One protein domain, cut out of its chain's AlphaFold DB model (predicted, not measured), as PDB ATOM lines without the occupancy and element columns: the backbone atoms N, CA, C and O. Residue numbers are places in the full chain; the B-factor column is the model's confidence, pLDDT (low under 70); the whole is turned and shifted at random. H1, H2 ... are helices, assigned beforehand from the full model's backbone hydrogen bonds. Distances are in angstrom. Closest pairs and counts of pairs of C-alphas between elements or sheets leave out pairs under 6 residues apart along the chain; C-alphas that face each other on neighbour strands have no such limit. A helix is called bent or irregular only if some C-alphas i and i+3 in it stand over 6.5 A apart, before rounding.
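This is residues 1 to 41 of the 82 residues of an uncharacterized protein of Candidatus Tagabacteria bacterium CG03_land_8_20_14_0_80_41_22 (UniProt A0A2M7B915). Two helices, H1 and H2, make an open V: H1 is the longer arm, a loop of residues 22 to 28 makes the turn, and H2 folds back from it without coming near H1. A short lead of residues 1 to 5 precedes H1 at the far end of that arm. The printed part has 41 residues, with two named helices in the order H1, H2 and no named strand, and its class is all helix. The whole is loose, with a radius of gyration of the C-alphas of 12.0 A and spans of 30 by 23 by 16 A.

Residues 1 to 5 come before the first helix. H1 holds residues 6 to 21, Pro 6 to Thr 21, and measures 22.4 A from first to last C-alpha. It runs from C-alpha 6 at (-6.470, -12.038, 5.636) to C-alpha 21 at (-20.511, -26.995, 14.632). After seven residues, H2 holds residues 29 to 41, Asp 29 to Thr 41, and measures 18.1 A. It begins at C-alpha 29 at (-20.854, -35.331, 4.070) and ends at C-alpha 41 at (-22.838, -21.985, -7.971).

H1 and H2 are apart, with no C-alpha of the one within 8 A of the other. They are joined by a short link of 7 residues and form no hairpin. From N to C, y falls along H1 and rises along H2, while z rises along H1 and falls along H2. Residues 2 to 8, of which 6 to 8 belong to H1, stand free, and so do residues 10 to 15 of H1 and residues 34 to 41 of H2. Neither helix is bent. In H2 every O i to N i+4 pair is within hydrogen-bond range; in H1, 9 of 12 are.

The two C-alphas farthest apart are those of Lys 5 and Asp 27, at 30.5 A. The C-alphas of Met 1 and Thr 41 are 21.7 A apart. The printed part has no cut, and no link is long. The mean pLDDT of the printed part is 95.2, and no printed residue is under 70.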
ATOM      1  N   MET A   1      -3.417 -20.929   2.081       80.75
ATOM      2  CA  MET A   1      -3.093 -20.248   0.805       80.75
ATOM      3  C   MET A   1      -2.505 -18.859   1.048       80.75
ATOM      4  O   MET A   1      -3.231 -17.993   1.528       80.75
ATOM      5  N   PRO A   2      -1.212 -18.625   0.753       83.00
ATOM      6  CA  PRO A   2      -0.531 -17.363   1.074       83.00
ATOM      7  C   PRO A   2      -1.065 -16.163   0.275       83.00
ATOM      8  O   PRO A   2      -1.013 -15.040   0.758       83.00
ATOM      9  N   TYR A   3      -1.643 -16.409  -0.901       88.38
ATOM     10  CA  TYR A   3      -2.155 -15.390  -1.821       88.38
ATOM     11  C   TYR A   3      -3.558 -14.855  -1.483       88.38
ATOM     12  O   TYR A   3      -4.012 -13.888  -2.089       88.38
ATOM     13  N   ILE A   4      -4.278 -15.461  -0.532       90.56
ATOM     14  CA  ILE A   4      -5.597 -14.966  -0.106       90.56
ATOM     15  C   ILE A   4      -5.398 -13.903   0.973       90.56
ATOM     16  O   ILE A   4      -4.728 -14.180   1.967       90.56
ATOM     17  N   LYS A   5      -5.997 -12.719   0.814       93.75
ATOM     18  CA  LYS A   5      -5.921 -11.640   1.811       93.75
ATOM     19  C   LYS A   5      -6.533 -12.058   3.162       93.75
ATOM     20  O   LYS A   5      -7.546 -12.762   3.136       93.75
ATOM     21  N   PRO A   6      -5.972 -11.645   4.314       91.81
ATOM     22  CA  PRO A   6      -6.470 -12.038   5.636       91.81
ATOM     23  C   PRO A   6      -7.963 -11.772   5.847       91.81
ATOM     24  O   PRO A   6      -8.672 -12.639   6.345       91.81
ATOM     25  N   GLU A   7      -8.473 -10.634   5.377       92.12
ATOM     26  CA  GLU A   7      -9.878 -10.241   5.554       92.12
ATOM     27  C   GLU A   7     -10.817 -11.207   4.824       92.12
ATOM     28  O   GLU A   7     -11.877 -11.570   5.323       92.12
ATOM     29  N   LYS A   8     -10.392 -11.690   3.651       91.12
ATOM     30  CA  LYS A   8     -11.139 -12.693   2.884       91.12
ATOM     31  C   LYS A   8     -11.089 -14.074   3.543       91.12
ATOM     32  O   LYS A   8     -12.011 -14.858   3.346       91.12
ATOM     33  N   ARG A   9     -10.037 -14.385   4.312       92.62
ATOM     34  CA  ARG A   9      -9.954 -15.643   5.075       92.62
ATOM     35  C   ARG A   9     -10.990 -15.664   6.190       92.62
ATOM     36  O   ARG A   9     -11.705 -16.648   6.273       92.62
ATOM     37  N   LEU A  10     -11.174 -14.552   6.909       92.81
ATOM     38  CA  LEU A  10     -12.155 -14.454   7.999       92.81
ATOM     39  C   LEU A  10     -13.576 -14.839   7.567       92.81
ATOM     40  O   LEU A  10     -14.270 -15.545   8.291       92.81
ATOM     41  N   GLU A  11     -14.013 -14.416   6.379       92.38
ATOM     42  CA  GLU A  11     -15.335 -14.802   5.868       92.38
ATOM     43  C   GLU A  11     -15.429 -16.301   5.544       92.38
ATOM     44  O   GLU A  11     -16.457 -16.925   5.796       92.38
ATOM     45  N   MET A  12     -14.356 -16.907   5.033       93.75
ATOM     46  CA  MET A  12     -14.315 -18.352   4.781       93.75
ATOM     47  C   MET A  12     -14.191 -19.154   6.081       93.75
ATOM     48  O   MET A  12     -14.795 -20.218   6.197       93.75
ATOM     49  N   ASP A  13     -13.478 -18.632   7.078       95.56
ATOM     50  CA  ASP A  13     -13.309 -19.263   8.387       95.56
ATOM     51  C   ASP A  13     -14.659 -19.412   9.106       95.56
ATOM     52  O   ASP A  13     -14.892 -20.417   9.773       95.56
ATOM     53  N   LYS A  14     -15.611 -18.491   8.887       96.50
ATOM     54  CA  LYS A  14     -16.998 -18.646   9.370       96.50
ATOM     55  C   LYS A  14     -17.685 -19.883   8.787       96.50
ATOM     56  O   LYS A  14     -18.450 -20.545   9.487       96.50
ATOM     57  N   ILE A  15     -17.427 -20.206   7.519       95.56
ATOM     58  CA  ILE A  15     -17.978 -21.404   6.865       95.56
ATOM     59  C   ILE A  15     -17.346 -22.657   7.472       95.56
ATOM     60  O   ILE A  15     -18.054 -23.620   7.764       95.56
ATOM     61  N   VAL A  16     -16.032 -22.632   7.710       96.50
ATOM     62  CA  VAL A  16     -15.314 -23.731   8.372       96.50
ATOM     63  C   VAL A  16     -15.868 -23.966   9.779       96.50
ATOM     64  O   VAL A  16     -16.126 -25.110  10.153       96.50
ATOM     65  N   GLU A  17     -16.118 -22.900  10.538       98.06
ATOM     66  CA  GLU A  17     -16.700 -23.005  11.875       98.06
ATOM     67  C   GLU A  17     -18.132 -23.552  11.831       98.06
ATOM     68  O   GLU A  17     -18.499 -24.433  12.609       98.06
ATOM     69  N   LEU A  18     -18.939 -23.134  10.854       97.50
ATOM     70  CA  LEU A  18     -20.260 -23.721  10.649       97.50
ATOM     71  C   LEU A  18     -20.171 -25.229  10.354       97.50
ATOM     72  O   LEU A  18     -20.903 -26.012  10.954       97.50
ATOM     73  N   MET A  19     -19.259 -25.657   9.478       97.56
ATOM     74  CA  MET A  19     -19.057 -27.082   9.184       97.56
ATOM     75  C   MET A  19     -18.633 -27.870  10.431       97.56
ATOM     76  O   MET A  19     -19.151 -28.962  10.669       97.56
ATOM     77  N   LYS A  20     -17.765 -27.292  11.270       97.44
ATOM     78  CA  LYS A  20     -17.375 -27.868  12.565       97.44
ATOM     79  C   LYS A  20     -18.555 -28.011  13.522       97.44
ATOM     80  O   LYS A  20     -18.775 -29.099  14.044       97.44
ATOM     81  N   THR A  21     -19.342 -26.953  13.728       97.94
ATOM     82  CA  THR A  21     -20.511 -26.995  14.632       97.94
ATOM     83  C   THR A  21     -21.572 -27.995  14.172       97.94
ATOM     84  O   THR A  21     -22.272 -28.582  14.994       97.94
ATOM     85  N   LYS A  22     -21.673 -28.237  12.859       97.69
ATOM     86  CA  LYS A  22     -22.537 -29.271  12.273       97.69
ATOM     87  C   LYS A  22     -21.918 -30.667  12.257       97.69
ATOM     88  O   LYS A  22     -22.581 -31.593  11.804       97.69
ATOM     89  N   SER A  23     -20.708 -30.834  12.793       97.12
ATOM     90  CA  SER A  23     -19.986 -32.109  12.834       97.12
ATOM     91  C   SER A  23     -19.821 -32.752  11.453       97.12
ATOM     92  O   SER A  23     -19.913 -33.969  11.336       97.12
ATOM     93  N   VAL A  24     -19.592 -31.940  10.411       97.88
ATOM     94  CA  VAL A  24     -19.364 -32.431   9.042       97.88
ATOM     95  C   VAL A  24     -18.144 -33.345   9.020       97.88
ATOM     96  O   VAL A  24     -17.070 -32.965   9.495       97.88
ATOM     97  N   LYS A  25     -18.296 -34.529   8.426       97.06
ATOM     98  CA  LYS A  25     -17.227 -35.524   8.320       97.06
ATOM     99  C   LYS A  25     -16.718 -35.708   6.892       97.06
ATOM    100  O   LYS A  25     -17.394 -35.444   5.897       97.06
ATOM    101  N   ALA A  26     -15.486 -36.196   6.792       94.94
ATOM    102  CA  ALA A  26     -14.853 -36.572   5.529       94.94
ATOM    103  C   ALA A  26     -15.176 -38.029   5.122       94.94
ATOM    104  O   ALA A  26     -14.317 -38.728   4.598       94.94
ATOM    105  N   ASP A  27     -16.400 -38.495   5.371       95.38
ATOM    106  CA  ASP A  27     -16.881 -39.866   5.110       95.38
ATOM    107  C   ASP A  27     -18.092 -39.911   4.154       95.38
ATOM    108  O   ASP A  27     -18.712 -40.953   3.955       95.38
ATOM    109  N   GLY A  28     -18.418 -38.777   3.533       95.62
ATOM    110  CA  GLY A  28     -19.543 -38.634   2.607       95.62
ATOM    111  C   GLY A  28     -20.159 -37.242   2.669       95.62
ATOM    112  O   GLY A  28     -20.433 -36.658   1.618       95.62
ATOM    113  N   ASP A  29     -20.270 -36.664   3.870       97.94
ATOM    114  CA  ASP A  29     -20.854 -35.331   4.070       97.94
ATOM    115  C   ASP A  29     -20.095 -34.267   3.279       97.94
ATOM    116  O   ASP A  29     -20.680 -33.514   2.496       97.94
ATOM    117  N   LEU A  30     -18.767 -34.236   3.436       97.19
ATOM    118  CA  LEU A  30     -17.924 -33.277   2.731       97.19
ATOM    119  C   LEU A  30     -18.037 -33.439   1.209       97.19
ATOM    120  O   LEU A  30     -18.114 -32.445   0.491       97.19
ATOM    121  N   ASN A  31     -18.109 -34.678   0.711       97.25
ATOM    122  CA  ASN A  31     -18.287 -34.941  -0.718       97.25
ATOM    123  C   ASN A  31     -19.628 -34.374  -1.213       97.25
ATOM    124  O   ASN A  31     -19.654 -33.609  -2.179       97.25
ATOM    125  N   TYR A  32     -20.717 -34.676  -0.501       98.25
ATOM    126  CA  TYR A  32     -22.048 -34.177  -0.831       98.25
ATOM    127  C   TYR A  32     -22.099 -32.646  -0.846       98.25
ATOM    128  O   TYR A  32     -22.606 -32.059  -1.802       98.25
ATOM    129  N   ILE A  33     -21.531 -31.992   0.172       98.25
ATOM    130  CA  ILE A  33     -21.497 -30.529   0.279       98.25
ATOM    131  C   ILE A  33     -20.733 -29.913  -0.897       98.25
ATOM    132  O   ILE A  33     -21.244 -29.002  -1.547       98.25
ATOM    133  N   LEU A  34     -19.532 -30.412  -1.200       97.94
ATOM    134  CA  LEU A  34     -18.704 -29.877  -2.286       97.94
ATOM    135  C   LEU A  34     -19.357 -30.094  -3.659       97.94
ATOM    136  O   LEU A  34     -19.351 -29.187  -4.495       97.94
ATOM    137  N   PHE A  35     -19.968 -31.262  -3.884       98.31
ATOM    138  CA  PHE A  35     -20.740 -31.538  -5.094       98.31
ATOM    139  C   PHE A  35     -21.939 -30.593  -5.229       98.31
ATOM    140  O   PHE A  35     -22.159 -30.013  -6.295       98.31
ATOM    141  N   LYS A  36     -22.713 -30.420  -4.152       98.56
ATOM    142  CA  LYS A  36     -23.904 -29.567  -4.136       98.56
ATOM    143  C   LYS A  36     -23.543 -28.098  -4.358       98.56
ATOM    144  O   LYS A  36     -24.193 -27.458  -5.178       98.56
ATOM    145  N   LEU A  37     -22.466 -27.616  -3.731       97.88
ATOM    146  CA  LEU A  37     -21.916 -26.280  -3.963       97.88
ATOM    147  C   LEU A  37     -21.582 -26.077  -5.445       97.88
ATOM    148  O   LEU A  37     -22.073 -25.137  -6.059       97.88
ATOM    149  N   CYS A  38     -20.823 -27.003  -6.044       98.25
ATOM    150  CA  CYS A  38     -20.492 -26.951  -7.468       98.25
ATOM    151  C   CYS A  38     -21.752 -26.872  -8.339       98.25
ATOM    152  O   CYS A  38     -21.886 -25.979  -9.173       98.25
ATOM    153  N   LYS A  39     -22.709 -27.779  -8.103       98.06
ATOM    154  CA  LYS A  39     -23.961 -27.862  -8.861       98.06
ATOM    155  C   LYS A  39     -24.787 -26.572  -8.798       98.06
ATOM    156  O   LYS A  39     -25.489 -26.274  -9.759       98.06
ATOM    157  N   GLU A  40     -24.745 -25.847  -7.684       98.12
ATOM    158  CA  GLU A  40     -25.571 -24.655  -7.465       98.12
ATOM    159  C   GLU A  40     -24.885 -23.345  -7.857       98.12
ATOM    160  O   GLU A  40     -25.570 -22.411  -8.269       98.12
ATOM    161  N   THR A  41     -23.555 -23.255  -7.759       97.50
ATOM    162  CA  THR A  41     -22.838 -21.985  -7.971       97.50
ATOM    163  C   THR A  41     -22.022 -21.935  -9.256       97.50
ATOM    164  O   THR A  41     -21.607 -20.854  -9.672       97.50
TER     165      THR A  41